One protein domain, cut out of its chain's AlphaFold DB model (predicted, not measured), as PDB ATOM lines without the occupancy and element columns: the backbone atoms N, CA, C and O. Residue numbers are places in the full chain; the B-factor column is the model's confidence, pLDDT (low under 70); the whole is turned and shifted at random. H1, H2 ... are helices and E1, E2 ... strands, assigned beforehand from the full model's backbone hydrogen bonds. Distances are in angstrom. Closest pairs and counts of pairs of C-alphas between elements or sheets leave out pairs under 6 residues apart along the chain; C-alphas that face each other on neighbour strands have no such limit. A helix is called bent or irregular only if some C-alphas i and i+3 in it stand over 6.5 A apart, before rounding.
ATOM      1  N   GLN A  19      24.038  48.224  61.947       46.84
ATOM      2  CA  GLN A  19      25.178  49.123  61.720       46.84
ATOM      3  C   GLN A  19      26.478  48.731  62.455       46.84
ATOM      4  O   GLN A  19      27.555  49.188  62.081       46.84
ATOM      5  N   LYS A  20      26.377  47.935  63.522       42.22
ATOM      6  CA  LYS A  20      27.476  47.423  64.349       42.22
ATOM      7  C   LYS A  20      27.837  45.978  64.024       42.22
ATOM      8  O   LYS A  20      28.845  45.502  64.539       42.22
ATOM      9  N   ILE A  21      27.044  45.283  63.203       47.75
ATOM     10  CA  ILE A  21      27.487  44.012  62.635       47.75
ATOM     11  C   ILE A  21      28.623  44.389  61.685       47.75
ATOM     12  O   ILE A  21      28.396  45.191  60.772       47.75
ATOM     13  N   PRO A  22      29.860  43.915  61.922       43.69
ATOM     14  CA  PRO A  22      30.951  44.206  61.014       43.69
ATOM     15  C   PRO A  22      30.498  43.780  59.623       43.69
ATOM     16  O   PRO A  22      30.026  42.655  59.445       43.69
ATOM     17  N   LYS A  23      30.593  44.695  58.647       49.19
ATOM     18  CA  LYS A  23      30.479  44.312  57.238       49.19
ATOM     19  C   LYS A  23      31.429  43.132  57.090       49.19
ATOM     20  O   LYS A  23      32.611  43.294  57.395       49.19
ATOM     21  N   GLY A  24      30.888  41.957  56.769       48.22
ATOM     22  CA  GLY A  24      31.696  40.753  56.630       48.22
ATOM     23  C   GLY A  24      32.867  41.018  55.688       48.22
ATOM     24  O   GLY A  24      32.861  42.009  54.947       48.22
ATOM     25  N   ASP A  25      33.873  40.145  55.722       45.25
ATOM     26  CA  ASP A  25      34.981  40.218  54.772       45.25
ATOM     27  C   ASP A  25      34.446  40.495  53.366       45.25
ATOM     28  O   ASP A  25      33.416  39.932  52.974       45.25
ATOM     29  N   LYS A  26      35.111  41.404  52.635       45.28
ATOM     30  CA  LYS A  26      34.746  41.733  51.250       45.28
ATOM     31  C   LYS A  26      34.435  40.426  50.528       45.28
ATOM     32  O   LYS A  26      35.304  39.557  50.476       45.28
ATOM     33  N   SER A  27      33.216  40.284  50.006       45.69
ATOM     34  CA  SER A  27      32.846  39.095  49.245       45.69
ATOM     35  C   SER A  27      33.834  38.959  48.092       45.69
ATOM     36  O   SER A  27      33.917  39.838  47.229       45.69
ATOM     37  N   ILE A  28      34.634  37.901  48.121       48.75
ATOM     38  CA  ILE A  28      35.516  37.557  47.016       48.75
ATOM     39  C   ILE A  28      34.589  36.993  45.949       48.75
ATOM     40  O   ILE A  28      33.895  36.016  46.213       48.75
ATOM     41  N   ALA A  29      34.528  37.647  44.788       54.22
ATOM     42  CA  ALA A  29      33.778  37.113  43.661       54.22
ATOM     43  C   ALA A  29      34.283  35.700  43.361       54.22
ATOM     44  O   ALA A  29      35.500  35.480  43.347       54.22
ATOM     45  N   THR A  30      33.364  34.764  43.133       55.28
ATOM     46  CA  THR A  30      33.735  33.393  42.777       55.28
ATOM     47  C   THR A  30      34.654  33.417  41.541       55.28
ATOM     48  O   THR A  30      34.265  33.990  40.516       55.28
ATOM     49  N   PRO A  31      35.889  32.878  41.622       56.94
ATOM     50  CA  PRO A  31      36.807  32.840  40.488       56.94
ATOM     51  C   PRO A  31      36.212  32.061  39.312       56.94
ATOM     52  O   PRO A  31      35.434  31.131  39.503       56.94
ATOM     53  N   ASP A  32      36.645  32.367  38.092       55.31
ATOM     54  CA  ASP A  32      36.217  31.687  36.858       55.31
ATOM     55  C   ASP A  32      36.553  30.181  36.806       55.31
ATOM     56  O   ASP A  32      36.016  29.453  35.967       55.31
ATOM     57  N   GLN A  33      37.423  29.731  37.714       52.47
ATOM     58  CA  GLN A  33      37.874  28.352  37.908       52.47
ATOM     59  C   GLN A  33      37.001  27.533  38.877       52.47
ATOM     60  O   GLN A  33      37.252  26.341  39.029       52.47
ATOM     61  N   GLN A  34      36.018  28.140  39.555       57.41
ATOM     62  CA  GLN A  34      35.135  27.462  40.513       57.41
ATOM     63  C   GLN A  34      33.667  27.662  40.122       57.41
ATOM     64  O   GLN A  34      33.254  28.769  39.786       57.41
ATOM     65  N   SER A  35      32.867  26.590  40.165       56.53
ATOM     66  CA  SER A  35      31.419  26.654  39.896       56.53
ATOM     67  C   SER A  35      30.651  27.470  40.928       56.53
ATOM     68  O   SER A  35      29.770  28.252  40.565       56.53
ATOM     69  N   ILE A  36      30.966  27.261  42.206       63.34
ATOM     70  CA  ILE A  36      30.245  27.832  43.340       63.34
ATOM     71  C   ILE A  36      31.212  28.206  44.462       63.34
ATOM     72  O   ILE A  36      32.138  27.454  44.768       63.34
ATOM     73  N   HIS A  37      30.954  29.326  45.131       61.72
ATOM     74  CA  HIS A  37      31.413  29.517  46.503       61.72
ATOM     75  C   HIS A  37      30.252  29.186  47.445       61.72
ATOM     76  O   HIS A  37      29.416  30.043  47.732       61.72
ATOM     77  N   ASP A  38      30.225  27.954  47.953       62.50
ATOM     78  CA  ASP A  38      29.196  27.509  48.894       62.50
ATOM     79  C   ASP A  38      29.467  28.032  50.314       62.50
ATOM     80  O   ASP A  38      30.607  28.049  50.797       62.50
ATOM     81  N   ARG A  39      28.414  28.488  50.993       69.12
ATOM     82  CA  ARG A  39      28.419  28.732  52.436       69.12
ATOM     83  C   ARG A  39      27.145  28.177  53.045       69.12
ATOM     84  O   ARG A  39      26.051  28.651  52.751       69.12
ATOM     85  N   TYR A  40      27.326  27.261  53.985       72.69
ATOM     86  CA  TYR A  40      26.258  26.756  54.830       72.69
ATOM     87  C   TYR A  40      25.961  27.752  55.944       72.69
ATOM     88  O   TYR A  40      26.870  28.177  56.666       72.69
ATOM     89  N   PHE A  41      24.692  28.108  56.105       76.69
ATOM     90  CA  PHE A  41      24.239  28.867  57.261       76.69
ATOM     91  C   PHE A  41      22.833  28.447  57.684       76.69
ATOM     92  O   PHE A  41      21.992  28.059  56.873       76.69
ATOM     93  N   GLU A  42      22.599  28.525  58.990       82.38
ATOM     94  CA  GLU A  42      21.302  28.259  59.599       82.38
ATOM     95  C   GLU A  42      20.550  29.576  59.760       82.38
ATOM     96  O   GLU A  42      21.047  30.521  60.381       82.38
ATOM     97  N   VAL A  43      19.334  29.642  59.220       82.81
ATOM     98  CA  VAL A  43      18.440  30.785  59.413       82.81
ATOM     99  C   VAL A  43      17.352  30.392  60.390       82.81
ATOM    100  O   VAL A  43      16.515  29.540  60.097       82.81
ATOM    101  N   LYS A  44      17.344  31.038  61.555       85.25
ATOM    102  CA  LYS A  44      16.283  30.872  62.547       85.25
ATOM    103  C   LYS A  44      15.194  31.907  62.329       85.25
ATOM    104  O   LYS A  44      15.458  33.108  62.344       85.25
ATOM    105  N   VAL A  45      13.972  31.431  62.141       84.88
ATOM    106  CA  VAL A  45      12.790  32.257  61.915       84.88
ATOM    107  C   VAL A  45      11.834  32.063  63.082       84.88
ATOM    108  O   VAL A  45      11.371  30.955  63.346       84.88
ATOM    109  N   HIS A  46      11.516  33.154  63.774       83.94
ATOM    110  CA  HIS A  46      10.520  33.153  64.840       83.94
ATOM    111  C   HIS A  46       9.142  33.464  64.255       83.94
ATOM    112  O   HIS A  46       8.890  34.571  63.777       83.94
ATOM    113  N   LEU A  47       8.250  32.481  64.295       83.75
ATOM    114  CA  LEU A  47       6.883  32.576  63.799       83.75
ATOM    115  C   LEU A  47       5.882  32.488  64.964       83.75
ATOM    116  O   LEU A  47       6.226  32.000  66.042       83.75
ATOM    117  N   PRO A  48       4.616  32.906  64.766       81.38
ATOM    118  CA  PRO A  48       3.585  32.797  65.802       81.38
ATOM    119  C   PRO A  48       3.378  31.375  66.343       81.38
ATOM    120  O   PRO A  48       2.968  31.204  67.486       81.38
ATOM    121  N   ASN A  49       3.644  30.356  65.522       79.19
ATOM    122  CA  ASN A  49       3.499  28.941  65.865       79.19
ATOM    123  C   ASN A  49       4.788  28.292  66.403       79.19
ATOM    124  O   ASN A  49       4.763  27.103  66.714       79.19
ATOM    125  N   GLY A  50       5.889  29.040  66.526       82.56
ATOM    126  CA  GLY A  50       7.160  28.539  67.046       82.56
ATOM    127  C   GLY A  50       8.379  29.020  66.261       82.56
ATOM    128  O   GLY A  50       8.281  29.790  65.309       82.56
ATOM    129  N   GLU A  51       9.551  28.563  66.689       85.50
ATOM    130  CA  GLU A  51      10.804  28.763  65.957       85.50
ATOM    131  C   GLU A  51      10.955  27.680  64.885       85.50
ATOM    132  O   GLU A  51      10.704  26.503  65.145       85.50
ATOM    133  N   LYS A  52      11.401  28.085  63.698       83.75
ATOM    134  CA  LYS A  52      11.825  27.186  62.625       83.75
ATOM    135  C   LYS A  52      13.259  27.476  62.222       83.75
ATOM    136  O   LYS A  52      13.688  28.627  62.237       83.75
ATOM    137  N   THR A  53      13.982  26.429  61.843       84.56
ATOM    138  CA  THR A  53      15.358  26.537  61.348       84.56
ATOM    139  C   THR A  53      15.399  26.118  59.889       84.56
ATOM    140  O   THR A  53      15.052  24.990  59.557       84.56
ATOM    141  N   ILE A  54      15.842  27.030  59.029       82.38
ATOM    142  CA  ILE A  54      16.033  26.796  57.601       82.38
ATOM    143  C   ILE A  54      17.519  26.538  57.367       82.38
ATOM    144  O   ILE A  54      18.355  27.418  57.594       82.38
ATOM    145  N   MET A  55      17.844  25.335  56.899       82.62
ATOM    146  CA  MET A  55      19.189  25.011  56.425       82.62
ATOM    147  C   MET A  55      19.373  25.638  55.048       82.62
ATOM    148  O   MET A  55      18.611  25.333  54.132       82.62
ATOM    149  N   THR A  56      20.353  26.529  54.905       78.62
ATOM    150  CA  THR A  56      20.559  27.269  53.659       78.62
ATOM    151  C   THR A  56      21.956  27.043  53.105       78.62
ATOM    152  O   THR A  56      22.949  27.230  53.811       78.62
ATOM    153  N   ASN A  57      22.014  26.727  51.811       81.31
ATOM    154  CA  ASN A  57      23.244  26.711  51.027       81.31
ATOM    155  C   ASN A  57      23.296  28.008  50.214       81.31
ATOM    156  O   ASN A  57      22.480  28.219  49.311       81.31
ATOM    157  N   TRP A  58      24.213  28.914  50.557       78.62
ATOM    158  CA  TRP A  58      24.448  30.117  49.763       78.62
ATOM    159  C   TRP A  58      25.309  29.768  48.556       78.62
ATOM    160  O   TRP A  58      26.506  29.539  48.703       78.62
ATOM    161  N   LEU A  59      24.726  29.801  47.362       80.19
ATOM    162  CA  LEU A  59      25.463  29.570  46.123       80.19
ATOM    163  C   LEU A  59      25.787  30.911  45.460       80.19
ATOM    164  O   LEU A  59      24.951  31.486  44.761       80.19
ATOM    165  N   ASP A  60      27.001  31.419  45.675       75.38
ATOM    166  CA  ASP A  60      27.533  32.475  44.809       75.38
ATOM    167  C   ASP A  60      28.090  31.838  43.531       75.38
ATOM    168  O   ASP A  60      28.854  30.876  43.606       75.38
ATOM    169  N   THR A  61      27.689  32.356  42.367       73.44
ATOM    170  CA  THR A  61      28.110  31.820  41.064       73.44
ATOM    171  C   THR A  61      28.756  32.902  40.207       73.44
ATOM    172  O   THR A  61      28.263  34.037  40.176       73.44
ATOM    173  N   PRO A  62      29.819  32.582  39.448       72.38
ATOM    174  CA  PRO A  62      30.356  33.514  38.472       72.38
ATOM    175  C   PRO A  62      29.351  33.705  37.330       72.38
ATOM    176  O   PRO A  62      28.637  32.783  36.936       72.38
ATOM    177  N   GLY A  63      29.313  34.894  36.721       73.69
ATOM    178  CA  GLY A  63      28.413  35.160  35.590       73.69
ATOM    179  C   GLY A  63      28.676  34.249  34.378       73.69
ATOM    180  O   GLY A  63      27.788  34.018  33.553       73.69
ATOM    181  N   GLU A  64      29.896  33.727  34.276       79.00
ATOM    182  CA  GLU A  64      30.400  32.807  33.260       79.00
ATOM    183  C   GLU A  64      29.660  31.472  33.244       79.00
ATOM    184  O   GLU A  64      29.456  30.940  32.152       79.00
ATOM    185  N   ILE A  65      29.186  30.980  34.398       83.56
ATOM    186  CA  ILE A  65      28.490  29.688  34.502       83.56
ATOM    187  C   ILE A  65      27.239  29.630  33.607       83.56
ATOM    188  O   ILE A  65      26.835  28.573  33.131       83.56
ATOM    189  N   TRP A  66      26.659  30.795  33.300       86.00
ATOM    190  CA  TRP A  66      25.479  30.961  32.449       86.00
ATOM    191  C   TRP A  66      25.797  31.020  30.947       86.00
ATOM    192  O   TRP A  66      24.902  31.292  30.135       86.00
ATOM    193  N   ARG A  67      27.066  30.856  30.546       86.50
ATOM    194  CA  ARG A  67      27.496  30.843  29.141       86.50
ATOM    195  C   ARG A  67      27.555  29.395  28.632       86.50
ATOM    196  O   ARG A  67      28.320  28.608  29.183       86.50
ATOM    197  N   PRO A  68      26.878  29.053  27.516       87.88
ATOM    198  CA  PRO A  68      26.919  27.692  26.964       87.88
ATOM    199  C   PRO A  68      28.335  27.181  26.660       87.88
ATOM    200  O   PRO A  68      28.628  25.999  26.831       87.88
ATOM    201  N   SER A  69      29.238  28.075  26.241       90.62
ATOM    202  CA  SER A  69      30.642  27.733  25.999       90.62
ATOM    203  C   SER A  69      31.367  27.315  27.277       90.62
ATOM    204  O   SER A  69      32.128  26.356  27.242       90.62
ATOM    205  N   TRP A  70      31.110  27.998  28.399       90.00
ATOM    206  CA  TRP A  70      31.708  27.653  29.688       90.00
ATOM    207  C   TRP A  70      31.154  26.320  30.190       90.00
ATOM    208  O   TRP A  70      31.933  25.460  30.574       90.00
ATOM    209  N   GLN A  71      29.837  26.106  30.089       90.69
ATOM    210  CA  GLN A  71      29.184  24.847  30.481       90.69
ATOM    211  C   GLN A  71      29.739  23.647  29.699       90.69
ATOM    212  O   GLN A  71      30.000  22.595  30.270       90.69
ATOM    213  N   SER A  72      29.981  23.820  28.395       91.19
ATOM    214  CA  SER A  72      30.549  22.768  27.539       91.19
ATOM    215  C   SER A  72      32.020  22.474  27.852       91.19
ATOM    216  O   SER A  72      32.476  21.350  27.667       91.19
ATOM    217  N   GLN A  73      32.774  23.486  28.293       92.75
ATOM    218  CA  GLN A  73      34.190  23.360  28.657       92.75
ATOM    219  C   GLN A  73      34.390  22.859  30.092       92.75
ATOM    220  O   GLN A  73      35.410  22.238  30.375       92.75
ATOM    221  N   ASN A  74      33.414  23.086  30.975       90.62
ATOM    222  CA  ASN A  74      33.462  22.739  32.394       90.62
ATOM    223  C   ASN A  74      32.244  21.879  32.801       90.62
ATOM    224  O   ASN A  74      31.481  22.270  33.686       90.62
ATOM    225  N   PRO A  75      32.024  20.707  32.170       92.62
ATOM    226  CA  PRO A  75      30.813  19.913  32.383       92.62
ATOM    227  C   PRO A  75      30.680  19.389  33.817       92.62
ATOM    228  O   PRO A  75      29.571  19.335  34.338       92.62
ATOM    229  N   ASN A  76      31.793  19.052  34.479       92.19
ATOM    230  CA  ASN A  76      31.777  18.580  35.868       92.19
ATOM    231  C   ASN A  76      31.366  19.693  36.840       92.19
ATOM    232  O   ASN A  76      30.552  19.465  37.723       92.19
ATOM    233  N   GLU A  77      31.897  20.900  36.651       88.56
ATOM    234  CA  GLU A  77      31.559  22.069  37.470       88.56
ATOM    235  C   GLU A  77      30.102  22.495  37.256       88.56
ATOM    236  O   GLU A  77      29.395  22.845  38.200       88.56
ATOM    237  N   TRP A  78      29.622  22.409  36.014       90.62
ATOM    238  CA  TRP A  78      28.218  22.636  35.699       90.62
ATOM    239  C   TRP A  78      27.304  21.598  36.361       90.62
ATOM    240  O   TRP A  78      26.291  21.971  36.950       90.62
ATOM    241  N   GLN A  79      27.675  20.315  36.309       90.88
ATOM    242  CA  GLN A  79      26.918  19.257  36.972       90.88
ATOM    243  C   GLN A  79      26.915  19.445  38.492       90.88
ATOM    244  O   GLN A  79      25.854  19.378  39.094       90.88
ATOM    245  N   ASN A  80      28.057  19.796  39.091       87.69
ATOM    246  CA  ASN A  80      28.152  20.093  40.517       87.69
ATOM    247  C   ASN A  80      27.185  21.215  40.930       87.69
ATOM    248  O   ASN A  80      26.453  21.082  41.906       87.69
ATOM    249  N   PHE A  81      27.123  22.308  40.161       88.44
ATOM    250  CA  PHE A  81      26.155  23.381  40.401       88.44
ATOM    251  C   PHE A  81      24.697  22.904  40.300       88.44
ATOM    252  O   PHE A  81      23.870  23.279  41.131       88.44
ATOM    253  N   ILE A  82      24.378  22.070  39.304       90.88
ATOM    254  CA  ILE A  82      23.040  21.485  39.150       90.88
ATOM    255  C   ILE A  82      22.686  20.606  40.352       90.88
ATOM    256  O   ILE A  82      21.587  20.740  40.889       90.88
ATOM    257  N   ASP A  83      23.604  19.746  40.791       88.50
ATOM    258  CA  ASP A  83      23.376  18.793  41.880       88.50
ATOM    259  C   ASP A  83      23.012  19.517  43.190       88.50
ATOM    260  O   ASP A  83      22.108  19.086  43.900       88.50
ATOM    261  N   HIS A  84      23.615  20.682  43.465       83.50
ATOM    262  CA  HIS A  84      23.274  21.503  44.639       83.50
ATOM    263  C   HIS A  84      21.852  22.088  44.598       83.50
ATOM    264  O   HIS A  84      21.307  22.451  45.640       83.50
ATOM    265  N   LEU A  85      21.254  22.220  43.411       85.81
ATOM    266  CA  LEU A  85      19.943  22.845  43.216       85.81
ATOM    267  C   LEU A  85      18.812  21.837  42.992       85.81
ATOM    268  O   LEU A  85      17.652  22.182  43.212       85.81
ATOM    269  N   GLN A  86      19.118  20.613  42.558       83.75
ATOM    270  CA  GLN A  86      18.105  19.589  42.269       83.75
ATOM    271  C   GLN A  86      17.330  19.128  43.507       83.75
ATOM    272  O   GLN A  86      16.155  18.773  43.387       83.75
ATOM    273  N   ASP A  87      17.970  19.168  44.675       79.44
ATOM    274  CA  ASP A  87      17.381  18.757  45.953       79.44
ATOM    275  C   ASP A  87      16.831  19.939  46.776       79.44
ATOM    276  O   ASP A  87      16.391  19.758  47.911       79.44
ATOM    277  N   ALA A  88      16.840  21.159  46.228       86.25
ATOM    278  CA  ALA A  88      16.335  22.333  46.929       86.25
ATOM    279  C   ALA A  88      14.793  22.347  46.972       86.25
ATOM    280  O   ALA A  88      14.137  22.378  45.933       86.25
ATOM    281  N   GLU A  89      14.211  22.418  48.175       87.00
ATOM    282  CA  GLU A  89      12.764  22.646  48.366       87.00
ATOM    283  C   GLU A  89      12.370  24.091  47.995       87.00
ATOM    284  O   GLU A  89      11.290  24.352  47.456       87.00
ATOM    285  N   GLY A  90      13.272  25.045  48.248       89.88
ATOM    286  CA  GLY A  90      13.075  26.458  47.952       89.88
ATOM    287  C   GLY A  90      14.328  27.128  47.396       89.88
ATOM    288  O   GLY A  90      15.436  26.885  47.867       89.88
ATOM    289  N   ILE A  91      14.146  28.014  46.417       92.44
ATOM    290  CA  ILE A  91      15.210  28.828  45.819       92.44
ATOM    291  C   ILE A  91      14.894  30.306  46.025       92.44
ATOM    292  O   ILE A  91      13.818  30.783  45.668       92.44
ATOM    293  N   LEU A  92      15.870  31.050  46.542       93.38
ATOM    294  CA  LEU A  92      15.829  32.506  46.646       93.38
ATOM    295  C   LEU A  92      16.750  33.107  45.575       93.38
ATOM    296  O   LEU A  92      17.971  33.118  45.713       93.38
ATOM    297  N   LEU A  93      16.157  33.609  44.490       94.38
ATOM    298  CA  LEU A  93      16.875  34.218  43.374       94.38
ATOM    299  C   LEU A  93      17.006  35.734  43.569       94.38
ATOM    300  O   LEU A  93      16.034  36.482  43.437       94.38
ATOM    301  N   ILE A  94      18.232  36.194  43.822       93.38
ATOM    302  CA  ILE A  94      18.559  37.618  43.938       93.38
ATOM    303  C   ILE A  94      18.754  38.238  42.548       93.38
ATOM    304  O   ILE A  94      19.645  37.856  41.791       93.38
ATOM    305  N   LEU A  95      17.951  39.251  42.227       94.31
ATOM    306  CA  LEU A  95      18.007  40.001  40.976       94.31
ATOM    307  C   LEU A  95      18.455  41.438  41.244       94.31
ATOM    308  O   LEU A  95      17.896  42.131  42.089       94.31
ATOM    309  N   ALA A  96      19.439  41.916  40.485       92.75
ATOM    310  CA  ALA A  96      19.751  43.341  40.434       92.75
ATOM    311  C   ALA A  96      18.641  44.112  39.686       92.75
ATOM    312  O   ALA A  96      18.000  43.534  38.797       92.75
ATOM    313  N   PRO A  97      18.432  45.407  39.983       95.19
ATOM    314  CA  PRO A  97      17.468  46.226  39.261       95.19
ATOM    315  C   PRO A  97      17.910  46.453  37.812       95.19
ATOM    316  O   PRO A  97      19.102  46.460  37.491       95.19
ATOM    317  N   TYR A  98      16.938  46.633  36.919       95.62
ATOM    318  CA  TYR A  98      17.202  47.094  35.559       95.62
ATOM    319  C   TYR A  98      17.209  48.620  35.525       95.62
ATOM    320  O   TYR A  98      16.464  49.267  36.252       95.62
ATOM    321  N   ARG A  99      18.027  49.196  34.651       95.81
ATOM    322  CA  ARG A  99      18.297  50.635  34.565       95.81
ATOM    323  C   ARG A  99      17.039  51.502  34.609       95.81
ATOM    324  O   ARG A  99      16.977  52.478  35.335       95.81
ATOM    325  N   GLU A 100      16.020  51.140  33.846       96.12
ATOM    326  CA  GLU A 100      14.804  51.932  33.661       96.12
ATOM    327  C   GLU A 100      13.862  51.927  34.879       96.12
ATOM    328  O   GLU A 100      12.842  52.608  34.829       96.12
ATOM    329  N   ILE A 101      14.154  51.154  35.932       95.56
ATOM    330  CA  ILE A 101      13.421  51.224  37.210       95.56
ATOM    331  C   ILE A 101      14.051  52.215  38.193       95.56
ATOM    332  O   ILE A 101      13.411  52.607  39.160       95.56
ATOM    333  N   LEU A 102      15.310  52.583  37.959       94.81
ATOM    334  CA  LEU A 102      16.110  53.403  38.856       94.81
ATOM    335  C   LEU A 102      15.781  54.888  38.717       94.81
ATOM    336  O   LEU A 102      15.286  55.330  37.676       94.81
ATOM    337  N   ASP A 103      16.168  55.667  39.728       90.06
ATOM    338  CA  ASP A 103      16.252  57.119  39.587       90.06
ATOM    339  C   ASP A 103      17.302  57.481  38.504       90.06
ATOM    340  O   ASP A 103      18.477  57.108  38.627       90.06
ATOM    341  N   PRO A 104      16.912  58.195  37.424       90.56
ATOM    342  CA  PRO A 104      17.818  58.580  36.341       90.56
ATOM    343  C   PRO A 104      18.947  59.527  36.773       90.56
ATOM    344  O   PRO A 104      19.888  59.732  36.006       90.56
ATOM    345  N   HIS A 105      18.873  60.104  37.973       91.31
ATOM    346  CA  HIS A 105      19.897  60.982  38.532       91.31
ATOM    347  C   HIS A 105      20.981  60.243  39.327       91.31
ATOM    348  O   HIS A 105      21.931  60.882  39.789       91.31
ATOM    349  N   LEU A 106      20.890  58.916  39.474       90.56
ATOM    350  CA  LEU A 106      21.936  58.137  40.133       90.56
ATOM    351  C   LEU A 106      23.255  58.197  39.342       90.56
ATOM    352  O   LEU A 106      23.249  57.955  38.131       90.56
ATOM    353  N   PRO A 107      24.409  58.432  40.001       88.94
ATOM    354  CA  PRO A 107      25.711  58.481  39.328       88.94
ATOM    355  C   PRO A 107      26.026  57.219  38.509       88.94
ATOM    356  O   PRO A 107      26.568  57.290  37.409       88.94
ATOM    357  N   GLU A 108      25.624  56.065  39.033       88.25
ATOM    358  CA  GLU A 108      25.856  54.726  38.484       88.25
ATOM    359  C   GLU A 108      24.748  54.243  37.529       88.25
ATOM    360  O   GLU A 108      24.787  53.109  37.058       88.25
ATOM    361  N   TYR A 109      23.770  55.089  37.176       89.38
ATOM    362  CA  TYR A 109      22.611  54.714  36.349       89.38
ATOM    363  C   TYR A 109      22.982  53.939  35.070       89.38
ATOM    364  O   TYR A 109      22.348  52.945  34.705       89.38
ATOM    365  N   HIS A 110      24.049  54.361  34.388       91.31
ATOM    366  CA  HIS A 110      24.484  53.766  33.123       91.31
ATOM    367  C   HIS A 110      25.201  52.415  33.287       91.31
ATOM    368  O   HIS A 110      25.293  51.666  32.311       91.31
ATOM    369  N   GLU A 111      25.656  52.079  34.496       90.81
ATOM    370  CA  GLU A 111      26.315  50.806  34.809       90.81
ATOM    371  C   GLU A 111      25.308  49.653  34.918       90.81
ATOM    372  O   GLU A 111      25.636  48.495  34.646       90.81
ATOM    373  N   PHE A 112      24.049  49.961  35.241       92.69
ATOM    374  CA  PHE A 112      22.986  48.966  35.280       92.69
ATOM    375  C   PHE A 112      22.585  48.516  33.881       92.69
ATOM    376  O   PHE A 112      22.585  49.280  32.909       92.69
ATOM    377  N   VAL A 113      22.200  47.247  33.782       93.06
ATOM    378  CA  VAL A 113      21.721  46.662  32.531       93.06
ATOM    379  C   VAL A 113      20.390  47.260  32.108       93.06
ATOM    380  O   VAL A 113      19.529  47.545  32.935       93.06
ATOM    381  N   THR A 114      20.193  47.390  30.802       96.00
ATOM    382  CA  THR A 114      18.891  47.769  30.238       96.00
ATOM    383  C   THR A 114      17.822  46.726  30.560       96.00
ATOM    384  O   THR A 114      18.124  45.539  30.715       96.00
ATOM    385  N   ARG A 115      16.552  47.130  30.534       96.25
ATOM    386  CA  ARG A 115      15.390  46.247  30.691       96.25
ATOM    387  C   ARG A 115      15.449  45.066  29.729       96.25
ATOM    388  O   ARG A 115      15.202  43.935  30.125       96.25
ATOM    389  N   LYS A 116      15.838  45.307  28.474       96.19
ATOM    390  CA  LYS A 116      15.982  44.245  27.466       96.19
ATOM    391  C   LYS A 116      17.053  43.226  27.858       96.19
ATOM    392  O   LYS A 116      16.825  42.025  27.762       96.19
ATOM    393  N   GLN A 117      18.222  43.690  28.302       93.69
ATOM    394  CA  GLN A 117      19.286  42.800  28.776       93.69
ATOM    395  C   GLN A 117      18.862  42.034  30.031       93.69
ATOM    396  O   GLN A 117      19.176  40.854  30.149       93.69
ATOM    397  N   TRP A 118      18.140  42.688  30.939       95.12
ATOM    398  CA  TRP A 118      17.612  42.079  32.153       95.12
ATOM    399  C   TRP A 118      16.616  40.951  31.844       95.12
ATOM    400  O   TRP A 118      16.806  39.835  32.316       95.12
ATOM    401  N   ILE A 119      15.648  41.192  30.950       95.75
ATOM    402  CA  ILE A 119      14.706  40.166  30.466       95.75
ATOM    403  C   ILE A 119      15.457  38.990  29.825       95.75
ATOM    404  O   ILE A 119      15.203  37.836  30.157       95.75
ATOM    405  N   ASN A 120      16.433  39.265  28.953       92.12
ATOM    406  CA  ASN A 120      17.224  38.214  28.302       92.12
ATOM    407  C   ASN A 120      18.032  37.370  29.299       92.12
ATOM    408  O   ASN A 120      18.298  36.197  29.040       92.12
ATOM    409  N   ARG A 121      18.476  37.964  30.413       91.12
ATOM    410  CA  ARG A 121      19.129  37.224  31.500       91.12
ATOM    411  C   ARG A 121      18.113  36.365  32.250       91.12
ATOM    412  O   ARG A 121      18.418  35.213  32.535       91.12
ATOM    413  N   PHE A 122      16.913  36.883  32.504       94.06
ATOM    414  CA  PHE A 122      15.850  36.132  33.170       94.06
ATOM    415  C   PHE A 122      15.357  34.931  32.347       94.06
ATOM    416  O   PHE A 122      15.152  33.858  32.900       94.06
ATOM    417  N   ASP A 123      15.274  35.045  31.020       93.56
ATOM    418  CA  ASP A 123      14.948  33.916  30.129       93.56
ATOM    419  C   ASP A 123      15.898  32.713  30.311       93.56
ATOM    420  O   ASP A 123      15.487  31.555  30.223       93.56
ATOM    421  N   ARG A 124      17.177  32.961  30.630       91.12
ATOM    422  CA  ARG A 124      18.135  31.882  30.926       91.12
ATOM    423  C   ARG A 124      17.791  31.161  32.224       91.12
ATOM    424  O   ARG A 124      17.860  29.937  32.255       91.12
ATOM    425  N   TRP A 125      17.376  31.904  33.250       92.12
ATOM    426  CA  TRP A 125      16.878  31.333  34.501       92.12
ATOM    427  C   TRP A 125      15.619  30.504  34.279       92.12
ATOM    428  O   TRP A 125      15.522  29.397  34.791       92.12
ATOM    429  N   VAL A 126      14.689  30.984  33.452       93.06
ATOM    430  CA  VAL A 126      13.458  30.249  33.128       93.06
ATOM    431  C   VAL A 126      13.777  28.900  32.490       93.06
ATOM    432  O   VAL A 126      13.275  27.869  32.931       93.06
ATOM    433  N   LYS A 127      14.657  28.890  31.481       92.50
ATOM    434  CA  LYS A 127      15.115  27.652  30.833       92.50
ATOM    435  C   LYS A 127      15.805  26.719  31.820       92.50
ATOM    436  O   LYS A 127      15.530  25.525  31.806       92.50
ATOM    437  N   PHE A 128      16.655  27.272  32.682       91.56
ATOM    438  CA  PHE A 128      17.342  26.520  33.722       91.56
ATOM    439  C   PHE A 128      16.357  25.848  34.687       91.56
ATOM    440  O   PHE A 128      16.404  24.629  34.829       91.56
ATOM    441  N   PHE A 129      15.420  26.598  35.277       92.31
ATOM    442  CA  PHE A 129      14.459  26.044  36.234       92.31
ATOM    443  C   PHE A 129      13.600  24.947  35.607       92.31
ATOM    444  O   PHE A 129      13.459  23.875  36.185       92.31
ATOM    445  N   LYS A 130      13.104  25.161  34.383       90.31
ATOM    446  CA  LYS A 130      12.318  24.147  33.661       90.31
ATOM    447  C   LYS A 130      13.104  22.868  33.381       90.31
ATOM    448  O   LYS A 130      12.514  21.796  33.323       90.31
ATOM    449  N   GLN A 131      14.405  22.988  33.131       91.06
ATOM    450  CA  GLN A 131      15.235  21.854  32.741       91.06
ATOM    451  C   GLN A 131      15.775  21.075  33.943       91.06
ATOM    452  O   GLN A 131      15.869  19.853  33.869       91.06
ATOM    453  N   TYR A 132      16.152  21.767  35.018       89.62
ATOM    454  CA  TYR A 132      16.939  21.176  36.103       89.62
ATOM    455  C   TYR A 132      16.269  21.249  37.476       89.62
ATOM    456  O   TYR A 132      16.696  20.542  38.379       89.62
ATOM    457  N   CYS A 133      15.217  22.051  37.648       87.44
ATOM    458  CA  CYS A 133      14.550  22.249  38.934       87.44
ATOM    459  C   CYS A 133      13.092  21.787  38.845       87.44
ATOM    460  O   CYS A 133      12.168  22.587  38.918       87.44
ATOM    461  N   SER A 134      12.864  20.487  38.661       81.19
ATOM    462  CA  SER A 134      11.498  19.946  38.571       81.19
ATOM    463  C   SER A 134      10.842  19.688  39.932       81.19
ATOM    464  O   SER A 134       9.676  19.322  39.970       81.19
ATOM    465  N   ARG A 135      11.598  19.795  41.032       83.62
ATOM    466  CA  ARG A 135      11.150  19.481  42.403       83.62
ATOM    467  C   ARG A 135      11.029  20.704  43.309       83.62
ATOM    468  O   ARG A 135      10.726  20.550  44.483       83.62
ATOM    469  N   ILE A 136      11.314  21.896  42.787       89.75
ATOM    470  CA  ILE A 136      11.235  23.115  43.592       89.75
ATOM    471  C   ILE A 136       9.772  23.427  43.903       89.75
ATOM    472  O   ILE A 136       8.948  23.536  42.999       89.75
ATOM    473  N   GLU A 137       9.464  23.623  45.178       90.88
ATOM    474  CA  GLU A 137       8.118  23.997  45.622       90.88
ATOM    475  C   GLU A 137       8.004  25.518  45.767       90.88
ATOM    476  O   GLU A 137       6.949  26.107  45.531       90.88
ATOM    477  N   HIS A 138       9.111  26.191  46.096       93.25
ATOM    478  CA  HIS A 138       9.135  27.635  46.310       93.25
ATOM    479  C   HIS A 138      10.232  28.327  45.498       93.25
ATOM    480  O   HIS A 138      11.418  28.083  45.696       93.25
ATOM    481  N   LEU A 139       9.852  29.272  44.633       95.12
ATOM    482  CA  LEU A 139      10.797  30.158  43.947       95.12
ATOM    483  C   LEU A 139      10.530  31.611  44.334       95.12
ATOM    484  O   LEU A 139       9.530  32.214  43.946       95.12
ATOM    485  N   LEU A 140      11.450  32.194  45.090       96.50
ATOM    486  CA  LEU A 140      11.376  33.580  45.521       96.50
ATOM    487  C   LEU A 140      12.234  34.445  44.607       96.50
ATOM    488  O   LEU A 140      13.449  34.285  44.542       96.50
ATOM    489  N   LEU A 141      11.601  35.384  43.914       97.81
ATOM    490  CA  LEU A 141      12.269  36.373  43.079       97.81
ATOM    491  C   LEU A 141      12.461  37.656  43.889       97.81
ATOM    492  O   LEU A 141      11.493  38.354  44.190       97.81
ATOM    493  N   CYS A 142      13.702  37.980  44.235       97.62
ATOM    494  CA  CYS A 142      14.030  39.116  45.093       97.62
ATOM    495  C   CYS A 142      14.735  40.213  44.291       97.62
ATOM    496  O   CYS A 142      15.916  40.087  43.967       97.62
ATOM    497  N   LEU A 143      14.029  41.303  43.981       97.56
ATOM    498  CA  LEU A 143      14.624  42.482  43.349       97.56
ATOM    499  C   LEU A 143      15.364  43.306  44.410       97.56
ATOM    500  O   LEU A 143      14.747  44.016  45.204       97.56
ATOM    501  N   ASN A 144      16.685  43.169  44.439       95.81
ATOM    502  CA  ASN A 144      17.542  43.779  45.448       95.81
ATOM    503  C   ASN A 144      17.868  45.245  45.118       95.81
ATOM    504  O   ASN A 144      17.670  45.695  43.989       95.81
ATOM    505  N   LYS A 145      18.439  45.966  46.090       95.00
ATOM    506  CA  LYS A 145      18.758  47.400  46.031       95.00
ATOM    507  C   LYS A 145      17.513  48.288  45.907       95.00
ATOM    508  O   LYS A 145      17.484  49.230  45.117       95.00
ATOM    509  N   ALA A 146      16.468  47.960  46.669       96.00
ATOM    510  CA  ALA A 146      15.221  48.727  46.728       96.00
ATOM    511  C   ALA A 146      15.422  50.212  47.059       96.00
ATOM    512  O   ALA A 146      14.682  51.057  46.567       96.00
ATOM    513  N   ASP A 147      16.461  50.546  47.818       93.50
ATOM    514  CA  ASP A 147      16.902  51.915  48.095       93.50
ATOM    515  C   ASP A 147      17.178  52.753  46.829       93.50
ATOM    516  O   ASP A 147      16.996  53.967  46.865       93.50
ATOM    517  N   LEU A 148      17.527  52.128  45.697       93.50
ATOM    518  CA  LEU A 148      17.837  52.829  44.444       93.50
ATOM    519  C   LEU A 148      16.616  53.127  43.559       93.50
ATOM    520  O   LEU A 148      16.723  53.903  42.607       93.50
ATOM    521  N   PHE A 149      15.474  52.485  43.811       94.06
ATOM    522  CA  PHE A 149      14.275  52.623  42.969       94.06
ATOM    523  C   PHE A 149      12.987  52.916  43.742       94.06
ATOM    524  O   PHE A 149      11.989  53.341  43.155       94.06
ATOM    525  N   CYS A 150      12.971  52.719  45.059       92.88
ATOM    526  CA  CYS A 150      11.859  53.126  45.904       92.88
ATOM    527  C   CYS A 150      11.994  54.610  46.252       92.88
ATOM    528  O   CYS A 150      12.823  54.986  47.074       92.88
ATOM    529  N   GLY A 151      11.115  55.452  45.698       86.94
ATOM    530  CA  GLY A 151      11.097  56.885  46.022       86.94
ATOM    531  C   GLY A 151      10.903  57.186  47.519       86.94
ATOM    532  O   GLY A 151      11.431  58.173  48.018       86.94
ATOM    533  N   ASN A 152      10.185  56.322  48.249       93.00
ATOM    534  CA  ASN A 152      10.075  56.372  49.710       93.00
ATOM    535  C   ASN A 152      10.255  54.970  50.313       93.00
ATOM    536  O   ASN A 152       9.284  54.258  50.566       93.00
ATOM    537  N   LEU A 153      11.509  54.581  50.557       93.50
ATOM    538  CA  LEU A 153      11.850  53.261  51.098       93.50
ATOM    539  C   LEU A 153      11.162  52.959  52.439       93.50
ATOM    540  O   LEU A 153      10.765  51.824  52.682       93.50
ATOM    541  N   LYS A 154      11.010  53.966  53.309       93.56
ATOM    542  CA  LYS A 154      10.417  53.790  54.642       93.56
ATOM    543  C   LYS A 154       8.933  53.448  54.562       93.56
ATOM    544  O   LYS A 154       8.462  52.572  55.275       93.56
ATOM    545  N   GLU A 155       8.190  54.159  53.725       94.19
ATOM    546  CA  GLU A 155       6.771  53.869  53.518       94.19
ATOM    547  C   GLU A 155       6.583  52.515  52.833       94.19
ATOM    548  O   GLU A 155       5.733  51.725  53.244       94.19
ATOM    549  N   GLU A 156       7.426  52.216  51.841       95.25
ATOM    550  CA  GLU A 156       7.389  50.941  51.132       95.25
ATOM    551  C   GLU A 156       7.645  49.761  52.082       95.25
ATOM    552  O   GLU A 156       6.894  48.783  52.060       95.25
ATOM    553  N   SER A 157       8.645  49.871  52.966       94.44
ATOM    554  CA  SER A 157       8.943  48.826  53.949       94.44
ATOM    555  C   SER A 157       7.808  48.645  54.945       94.44
ATOM    556  O   SER A 157       7.359  47.523  55.139       94.44
ATOM    557  N   GLN A 158       7.251  49.733  55.479       92.56
ATOM    558  CA  GLN A 158       6.133  49.669  56.424       92.56
ATOM    559  C   GLN A 158       4.873  49.046  55.819       92.56
ATOM    560  O   GLN A 158       4.095  48.406  56.527       92.56
ATOM    561  N   ASN A 159       4.635  49.248  54.523       93.25
ATOM    562  CA  ASN A 159       3.502  48.648  53.824       93.25
ATOM    563  C   ASN A 159       3.687  47.143  53.607       93.25
ATOM    564  O   ASN A 159       2.712  46.392  53.674       93.25
ATOM    565  N   LEU A 160       4.927  46.711  53.371       95.06
ATOM    566  CA  LEU A 160       5.280  45.318  53.104       95.06
ATOM    567  C   LEU A 160       5.726  44.543  54.344       95.06
ATOM    568  O   LEU A 160       5.859  43.326  54.253       95.06
ATOM    569  N   ALA A 161       5.943  45.203  55.478       91.00
ATOM    570  CA  ALA A 161       6.460  44.593  56.691       91.00
ATOM    571  C   ALA A 161       5.609  43.401  57.148       91.00
ATOM    572  O   ALA A 161       4.387  43.339  56.957       91.00
ATOM    573  N   TYR A 162       6.284  42.438  57.766       87.38
ATOM    574  CA  TYR A 162       5.635  41.328  58.438       87.38
ATOM    575  C   TYR A 162       5.445  41.671  59.916       87.38
ATOM    576  O   TYR A 162       6.416  41.932  60.619       87.38
ATOM    577  N   ASP A 163       4.201  41.620  60.385       84.94
ATOM    578  CA  ASP A 163       3.838  41.763  61.795       84.94
ATOM    579  C   ASP A 163       2.965  40.565  62.231       84.94
ATOM    580  O   ASP A 163       1.845  40.399  61.733       84.94
ATOM    581  N   PRO A 164       3.442  39.702  63.144       78.75
ATOM    582  CA  PRO A 164       2.731  38.488  63.549       78.75
ATOM    583  C   PRO A 164       1.360  38.742  64.201       78.75
ATOM    584  O   PRO A 164       0.550  37.818  64.262       78.75
ATOM    585  N   HIS A 165       1.089  39.958  64.679       77.56
ATOM    586  CA  HIS A 165      -0.151  40.335  65.356       77.56
ATOM    587  C   HIS A 165      -1.076  41.176  64.472       77.56
ATOM    588  O   HIS A 165      -2.297  41.060  64.585       77.56
ATOM    589  N   TYR A 166      -0.521  42.006  63.586       80.12
ATOM    590  CA  TYR A 166      -1.307  42.876  62.714       80.12
ATOM    591  C   TYR A 166      -0.693  43.039  61.318       80.12
ATOM    592  O   TYR A 166       0.074  43.957  61.036       80.12
ATOM    593  N   GLN A 167      -1.093  42.176  60.388       80.44
ATOM    594  CA  GLN A 167      -0.655  42.267  58.996       80.44
ATOM    595  C   GLN A 167      -1.465  43.320  58.227       80.44
ATOM    596  O   GLN A 167      -2.669  43.157  58.033       80.44
ATOM    597  N   ARG A 168      -0.795  44.355  57.696       86.62
ATOM    598  CA  ARG A 168      -1.416  45.305  56.746       86.62
ATOM    599  C   ARG A 168      -1.835  44.633  55.438       86.62
ATOM    600  O   ARG A 168      -2.842  45.003  54.845       86.62
ATOM    601  N   MET A 169      -1.032  43.670  54.987       91.12
ATOM    602  CA  MET A 169      -1.250  42.898  53.766       91.12
ATOM    603  C   MET A 169      -1.003  41.413  54.034       91.12
ATOM    604  O   MET A 169      -0.028  41.059  54.696       91.12
ATOM    605  N   THR A 170      -1.827  40.530  53.480       90.81
ATOM    606  CA  THR A 170      -1.539  39.086  53.440       90.81
ATOM    607  C   THR A 170      -0.350  38.788  52.519       90.81
ATOM    608  O   THR A 170       0.051  39.640  51.725       90.81
ATOM    609  N   TRP A 171       0.213  37.574  52.575       90.31
ATOM    610  CA  TRP A 171       1.284  37.167  51.653       90.31
ATOM    611  C   TRP A 171       0.893  37.323  50.182       90.31
ATOM    612  O   TRP A 171       1.665  37.869  49.401       90.31
ATOM    613  N   GLU A 172      -0.328  36.928  49.823       91.25
ATOM    614  CA  GLU A 172      -0.861  37.088  48.467       91.25
ATOM    615  C   GLU A 172      -0.982  38.565  48.066       91.25
ATOM    616  O   GLU A 172      -0.647  38.942  46.945       91.25
ATOM    617  N   GLN A 173      -1.433  39.428  48.981       94.62
ATOM    618  CA  GLN A 173      -1.553  40.859  48.711       94.62
ATOM    619  C   GLN A 173      -0.183  41.521  48.520       94.62
ATOM    620  O   GLN A 173      -0.037  42.312  47.587       94.62
ATOM    621  N   LYS A 174       0.809  41.173  49.354       95.00
ATOM    622  CA  LYS A 174       2.196  41.647  49.219       95.00
ATOM    623  C   LYS A 174       2.797  41.209  47.886       95.00
ATOM    624  O   LYS A 174       3.290  42.048  47.136       95.00
ATOM    625  N   ASP A 175       2.695  39.919  47.575       95.06
ATOM    626  CA  ASP A 175       3.196  39.339  46.329       95.06
ATOM    627  C   ASP A 175       2.561  40.015  45.115       95.06
ATOM    628  O   ASP A 175       3.267  40.551  44.270       95.06
ATOM    629  N   ARG A 176       1.228  40.115  45.071       96.12
ATOM    630  CA  ARG A 176       0.513  40.786  43.980       96.12
ATOM    631  C   ARG A 176       0.941  42.246  43.821       96.12
ATOM    632  O   ARG A 176       1.125  42.712  42.696       96.12
ATOM    633  N   TYR A 177       1.099  42.970  44.928       97.00
ATOM    634  CA  TYR A 177       1.563  44.354  44.913       97.00
ATOM    635  C   TYR A 177       2.969  44.468  44.300       97.00
ATOM    636  O   TYR A 177       3.163  45.223  43.343       97.00
ATOM    637  N   VAL A 178       3.927  43.674  44.787       97.12
ATOM    638  CA  VAL A 178       5.314  43.682  44.299       97.12
ATOM    639  C   VAL A 178       5.393  43.204  42.849       97.12
ATOM    640  O   VAL A 178       6.041  43.845  42.017       97.12
ATOM    641  N   TYR A 179       4.689  42.120  42.525       97.00
ATOM    642  CA  TYR A 179       4.593  41.540  41.193       97.00
ATOM    643  C   TYR A 179       4.153  42.589  40.172       97.00
ATOM    644  O   TYR A 179       4.856  42.829  39.189       97.00
ATOM    645  N   HIS A 180       3.027  43.271  40.402       96.00
ATOM    646  CA  HIS A 180       2.526  44.262  39.449       96.00
ATOM    647  C   HIS A 180       3.411  45.501  39.348       96.00
ATOM    648  O   HIS A 180       3.576  46.030  38.247       96.00
ATOM    649  N   ARG A 181       3.976  45.955  40.470       95.38
ATOM    650  CA  ARG A 181       4.722  47.212  40.530       95.38
ATOM    651  C   ARG A 181       6.144  47.096  39.984       95.38
ATOM    652  O   ARG A 181       6.571  47.972  39.239       95.38
ATOM    653  N   TYR A 182       6.863  46.026  40.321       96.12
ATOM    654  CA  TYR A 182       8.307  45.924  40.070       96.12
ATOM    655  C   TYR A 182       8.680  44.855  39.031       96.12
ATOM    656  O   TYR A 182       9.686  44.999  38.335       96.12
ATOM    657  N   PHE A 183       7.848  43.823  38.855       96.81
ATOM    658  CA  PHE A 183       8.157  42.659  38.011       96.81
ATOM    659  C   PHE A 183       7.448  42.649  36.650       96.81
ATOM    660  O   PHE A 183       7.570  41.676  35.906       96.81
ATOM    661  N   ASN A 184       6.766  43.742  36.279       94.81
ATOM    662  CA  ASN A 184       6.045  43.878  35.005       94.81
ATOM    663  C   ASN A 184       6.809  43.349  33.770       94.81
ATOM    664  O   ASN A 184       6.218  42.582  33.007       94.81
ATOM    665  N   PRO A 185       8.116  43.642  33.583       95.94
ATOM    666  CA  PRO A 185       8.831  43.211  32.383       95.94
ATOM    667  C   PRO A 185       8.963  41.691  32.213       95.94
ATOM    668  O   PRO A 185       9.269  41.246  31.110       95.94
ATOM    669  N   ILE A 186       8.766  40.899  33.277       96.56
ATOM    670  CA  ILE A 186       8.921  39.434  33.251       96.56
ATOM    671  C   ILE A 186       7.657  38.662  33.649       96.56
ATOM    672  O   ILE A 186       7.716  37.453  33.864       96.56
ATOM    673  N   HIS A 187       6.490  39.312  33.678       96.06
ATOM    674  CA  HIS A 187       5.204  38.658  33.974       96.06
ATOM    675  C   HIS A 187       4.937  37.425  33.108       96.06
ATOM    676  O   HIS A 187       4.521  36.386  33.617       96.06
ATOM    677  N   SER A 188       5.200  37.504  31.800       95.81
ATOM    678  CA  SER A 188       5.010  36.368  30.886       95.81
ATOM    679  C   SER A 188       5.880  35.166  31.254       95.81
ATOM    680  O   SER A 188       5.415  34.037  31.156       95.81
ATOM    681  N   TYR A 189       7.103  35.411  31.720       96.06
ATOM    682  CA  TYR A 189       8.054  34.374  32.113       96.06
ATOM    683  C   TYR A 189       7.694  33.734  33.459       96.06
ATOM    684  O   TYR A 189       7.799  32.522  33.612       96.06
ATOM    685  N   ILE A 190       7.212  34.527  34.421       94.88
ATOM    686  CA  ILE A 190       6.694  34.008  35.698       94.88
ATOM    687  C   ILE A 190       5.474  33.113  35.443       94.88
ATOM    688  O   ILE A 190       5.393  31.999  35.953       94.88
ATOM    689  N   ASN A 191       4.552  33.564  34.587       92.62
ATOM    690  CA  ASN A 191       3.393  32.769  34.183       92.62
ATOM    691  C   ASN A 191       3.780  31.498  33.421       92.62
ATOM    692  O   ASN A 191       3.080  30.495  33.519       92.62
ATOM    693  N   GLU A 192       4.862  31.537  32.643       93.44
ATOM    694  CA  GLU A 192       5.398  30.346  31.995       93.44
ATOM    695  C   GLU A 192       5.882  29.336  33.038       93.44
ATOM    696  O   GLU A 192       5.464  28.183  32.984       93.44
ATOM    697  N   LEU A 193       6.695  29.754  34.009       92.31
ATOM    698  CA  LEU A 193       7.194  28.862  35.060       92.31
ATOM    699  C   LEU A 193       6.055  28.212  35.857       92.31
ATOM    700  O   LEU A 193       6.019  26.988  35.947       92.31
ATOM    701  N   ASN A 194       5.069  28.999  36.303       88.38
ATOM    702  CA  ASN A 194       3.884  28.503  37.021       88.38
ATOM    703  C   ASN A 194       3.059  27.462  36.235       88.38
ATOM    704  O   ASN A 194       2.250  26.755  36.824       88.38
ATOM    705  N   ARG A 195       3.192  27.396  34.903       88.00
ATOM    706  CA  ARG A 195       2.488  26.411  34.058       88.00
ATOM    707  C   ARG A 195       3.311  25.164  33.747       88.00
ATOM    708  O   ARG A 195       2.745  24.208  33.235       88.00
ATOM    709  N   ASN A 196       4.631  25.221  33.921       86.94
ATOM    710  CA  ASN A 196       5.551  24.167  33.483       86.94
ATOM    711  C   ASN A 196       6.154  23.373  34.645       86.94
ATOM    712  O   ASN A 196       6.722  22.315  34.392       86.94
ATOM    713  N   ILE A 197       6.089  23.892  35.870       85.69
ATOM    714  CA  ILE A 197       6.614  23.228  37.062       85.69
ATOM    715  C   ILE A 197       5.428  22.998  37.992       85.69
ATOM    716  O   ILE A 197       4.800  23.958  38.444       85.69
ATOM    717  N   ASP A 198       5.104  21.727  38.208       82.31
ATOM    718  CA  ASP A 198       3.996  21.318  39.064       82.31
ATOM    719  C   ASP A 198       4.264  21.740  40.514       82.31
ATOM    720  O   ASP A 198       5.407  21.746  40.966       82.31
ATOM    721  N   ASP A 199       3.203  22.138  41.220       86.12
ATOM    722  CA  ASP A 199       3.218  22.566  42.628       86.12
ATOM    723  C   ASP A 199       4.151  23.750  42.975       86.12
ATOM    724  O   ASP A 199       4.264  24.140  44.138       86.12
ATOM    725  N   LEU A 200       4.742  24.411  41.972       90.44
ATOM    726  CA  LEU A 200       5.597  25.575  42.171       90.44
ATOM    727  C   LEU A 200       4.802  26.805  42.634       90.44
ATOM    728  O   LEU A 200       3.913  27.311  41.945       90.44
ATOM    729  N   SER A 201       5.219  27.382  43.761       91.06
ATOM    730  CA  SER A 201       4.797  28.699  44.227       91.06
ATOM    731  C   SER A 201       5.886  29.741  43.975       91.06
ATOM    732  O   SER A 201       6.910  29.782  44.663       91.06
ATOM    733  N   ILE A 202       5.654  30.627  43.002       94.88
ATOM    734  CA  ILE A 202       6.526  31.782  42.762       94.88
ATOM    735  C   ILE A 202       6.049  32.973  43.588       94.88
ATOM    736  O   ILE A 202       4.866  33.316  43.547       94.88
ATOM    737  N   ARG A 203       6.971  33.639  44.291       95.75
ATOM    738  CA  ARG A 203       6.697  34.882  45.029       95.75
ATOM    739  C   ARG A 203       7.703  35.971  44.722       95.75
ATOM    740  O   ARG A 203       8.901  35.716  44.644       95.75
ATOM    741  N   CYS A 204       7.215  37.195  44.581       97.69
ATOM    742  CA  CYS A 204       8.029  38.363  44.286       97.69
ATOM    743  C   CYS A 204       8.249  39.212  45.540       97.69
ATOM    744  O   CYS A 204       7.306  39.575  46.243       97.69
ATOM    745  N   PHE A 205       9.500  39.594  45.773       97.94
ATOM    746  CA  PHE A 205       9.920  40.464  46.866       97.94
ATOM    747  C   PHE A 205      10.829  41.576  46.345       97.94
ATOM    748  O   PHE A 205      11.517  41.418  45.336       97.94
ATOM    749  N   ILE A 206      10.862  42.693  47.065       97.88
ATOM    750  CA  ILE A 206      11.941  43.678  46.963       97.88
ATOM    751  C   ILE A 206      12.800  43.571  48.220       97.88
ATOM    752  O   ILE A 206      12.269  43.340  49.306       97.88
ATOM    753  N   THR A 207      14.111  43.727  48.081       96.88
ATOM    754  CA  THR A 207      15.053  43.641  49.203       96.88
ATOM    755  C   THR A 207      16.073  44.774  49.143       96.88
ATOM    756  O   THR A 207      16.353  45.348  48.090       96.88
ATOM    757  N   THR A 208      16.625  45.134  50.295       93.25
ATOM    758  CA  THR A 208      17.809  45.992  50.396       93.25
ATOM    759  C   THR A 208      18.504  45.711  51.721       93.25
ATOM    760  O   THR A 208      17.856  45.360  52.705       93.25
ATOM    761  N   ILE A 209      19.824  45.867  51.752       88.62
ATOM    762  CA  ILE A 209      20.613  45.730  52.982       88.62
ATOM    763  C   ILE A 209      20.376  46.891  53.961       88.62
ATOM    764  O   ILE A 209      20.697  46.768  55.140       88.62
ATOM    765  N   ASP A 210      19.785  47.991  53.490       88.19
ATOM    766  CA  ASP A 210      19.529  49.190  54.292       88.19
ATOM    767  C   ASP A 210      18.177  49.150  55.023       88.19
ATOM    768  O   ASP A 210      17.856  50.047  55.807       88.19
ATOM    769  N   ASN A 211      17.366  48.110  54.796       91.38
ATOM    770  CA  ASN A 211      16.066  47.947  55.432       91.38
ATOM    771  C   ASN A 211      15.820  46.491  55.843       91.38
ATOM    772  O   ASN A 211      15.591  45.611  55.013       91.38
ATOM    773  N   ARG A 212      15.824  46.262  57.158       89.56
ATOM    774  CA  ARG A 212      15.655  44.938  57.760       89.56
ATOM    775  C   ARG A 212      14.303  44.302  57.437       89.56
ATOM    776  O   ARG A 212      14.272  43.116  57.135       89.56
ATOM    777  N   GLU A 213      13.220  45.078  57.476       91.50
ATOM    778  CA  GLU A 213      11.872  44.564  57.204       91.50
ATOM    779  C   GLU A 213      11.834  43.935  55.811       91.50
ATOM    780  O   GLU A 213      11.425  42.791  55.667       91.50
ATOM    781  N   LEU A 214      12.356  44.630  54.796       94.75
ATOM    782  CA  LEU A 214      12.407  44.109  53.431       94.75
ATOM    783  C   LEU A 214      13.383  42.935  53.272       94.75
ATOM    784  O   LEU A 214      13.085  41.992  52.543       94.75
ATOM    785  N   LEU A 215      14.536  42.975  53.946       92.88
ATOM    786  CA  LEU A 215      15.547  41.920  53.858       92.88
ATOM    787  C   LEU A 215      15.080  40.589  54.468       92.88
ATOM    788  O   LEU A 215      15.414  39.528  53.947       92.88
ATOM    789  N   GLU A 216      14.319  40.638  55.563       91.81
ATOM    790  CA  GLU A 216      13.861  39.448  56.289       91.81
ATOM    791  C   GLU A 216      12.613  38.802  55.669       91.81
ATOM    792  O   GLU A 216      12.413  37.598  55.826       91.81
ATOM    793  N   LEU A 217      11.791  39.556  54.928       93.12
ATOM    794  CA  LEU A 217      10.521  39.071  54.367       93.12
ATOM    795  C   LEU A 217      10.617  37.747  53.586       93.12
ATOM    796  O   LEU A 217       9.800  36.864  53.865       93.12
ATOM    797  N   PRO A 218      11.572  37.559  52.649       94.12
ATOM    798  CA  PRO A 218      11.738  36.288  51.945       94.12
ATOM    799  C   PRO A 218      11.962  35.103  52.894       94.12
ATOM    800  O   PRO A 218      11.381  34.036  52.711       94.12
ATOM    801  N   TRP A 219      12.763  35.301  53.944       92.19
ATOM    802  CA  TRP A 219      13.081  34.268  54.930       92.19
ATOM    803  C   TRP A 219      11.882  33.933  55.807       92.19
ATOM    804  O   TRP A 219      11.614  32.763  56.065       92.19
ATOM    805  N   ILE A 220      11.120  34.948  56.224       91.12
ATOM    806  CA  ILE A 220       9.890  34.747  56.996       91.12
ATOM    807  C   ILE A 220       8.859  33.978  56.161       91.12
ATOM    808  O   ILE A 220       8.200  33.071  56.678       91.12
ATOM    809  N   TYR A 221       8.736  34.302  54.869       92.31
ATOM    810  CA  TYR A 221       7.894  33.544  53.947       92.31
ATOM    811  C   TYR A 221       8.346  32.083  53.872       92.31
ATOM    812  O   TYR A 221       7.542  31.196  54.145       92.31
ATOM    813  N   LEU A 222       9.624  31.817  53.587       89.81
ATOM    814  CA  LEU A 222      10.137  30.446  53.517       89.81
ATOM    815  C   LEU A 222       9.917  29.684  54.827       89.81
ATOM    816  O   LEU A 222       9.398  28.576  54.795       89.81
ATOM    817  N   GLY A 223      10.188  30.292  55.983       87.38
ATOM    818  CA  GLY A 223       9.917  29.662  57.277       87.38
ATOM    819  C   GLY A 223       8.436  29.325  57.463       87.38
ATOM    820  O   GLY A 223       8.085  28.294  58.034       87.38
ATOM    821  N   SER A 224       7.535  30.153  56.935       86.44
ATOM    822  CA  SER A 224       6.093  29.909  57.032       86.44
ATOM    823  C   SER A 224       5.633  28.693  56.220       86.44
ATOM    824  O   SER A 224       4.668  28.048  56.631       86.44
ATOM    825  N   TYR A 225       6.303  28.367  55.108       85.06
ATOM    826  CA  TYR A 225       5.819  27.379  54.135       85.06
ATOM    827  C   TYR A 225       6.694  26.131  53.974       85.06
ATOM    828  O   TYR A 225       6.138  25.064  53.735       85.06
ATOM    829  N   LEU A 226       8.011  26.218  54.171       80.81
ATOM    830  CA  LEU A 226       8.882  25.048  54.098       80.81
ATOM    831  C   LEU A 226       8.538  24.050  55.210       80.81
ATOM    832  O   LEU A 226       8.317  24.416  56.377       80.81
TER     833      LEU A 226
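This is residues 19 to 226 of the 228 residues of an uncharacterized protein of Microcystis aeruginosa EAWAG127a (UniProt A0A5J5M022). A small sheet of three parallel strands, in the order E3, E4, E5, is the core, with H8 over one face and H4 and H7 side by side across the sheet from H8, while H6 stands up over E5. The long hairpin of E1 and E2 packs on H8, the short helices H1, H2 and H3 gather at one end, and residues 20 to 26 stick out. The printed part has 208 residues, with eight named helices and five named strands in the order E1 E2 H1 H2 H3 E3 H4 E4 H5 H6 H7 E5 H8, class mixed. It is compact, with a radius of gyration of the C-alphas of 17.5 A and spans of 52 by 44 by 41 A.

E1, residues 37 to 47, and E2, residues 50 to 60, form an antiparallel hairpin, with N 43 and O 54 within hydrogen-bond range at 2.9 A. H1, residues 63 to 66, and H2, residues 68 to 73, are close but not clearly touching; their closest C-alphas, of Ile 65 and Gln 71, are 6.3 A apart. H3, residues 75 to 86, and H4, residues 115 to 132, only just touch, with 3 pairs of C-alphas within 8 A, the closest those of Gln 86 and Tyr 132 at 6.5 A. E3, residues 90 to 95, E4, residues 138 to 143, and E5, residues 201 to 206, form the parallel sheet; N 93 and O 140 are 2.8 A apart, N 141 and O 203 2.8 A, both within hydrogen-bond range. E3, H4, E4 make a strand-helix-strand unit, two parallel neighbour strands with a helix between, its crossover right-handed; E4, E5 and, between them, H5, residues 153 to 160, H6, residues 171 to 182, and H7, residues 184 to 196, make another. H4 and H7 only graze the sheet and touch at a shallow tilt of 11 degrees, the same way, closest at the C-alphas of Ile 119 and Ile 186, 6.5 A. H8, residues 212 to 225, is on the opposite face from H6, at a height over the sheet of 9.6 A, along E4 at 5 degrees on the local plane. Its residues 213 to 214 touch H5, with the C-alphas of Ser 157 and Leu 214 closest at 5.9 A. Every O i to N i+4 pair is within hydrogen-bond range in H2, H5 and H6, against 7 of 8 in H3, 12 of 14 in H4, 7 of 9 in H7 and 8 of 10 in H8; H1 is too short for one.

E1 begins at C-alpha 37 (31.413, 29.517, 46.503) and measures 30.2 A, E2 30.4 A, H4 25.7 A. H8, 20.5 A, ends at C-alpha 225 (5.819, 27.379, 54.135). H7 and H8 are irregular: C-alphas 185 and 188 are 8.0 A apart, 215 and 218 7.1 A.

The C-alphas farthest apart, of Gln 73 and His 165, are 53.0 A apart. The printed part has no cut. The link from E3 to H4, 19 residues, is long. Mean pLDDT of the printed part is 86.3; residues 19 to 39 are under 70.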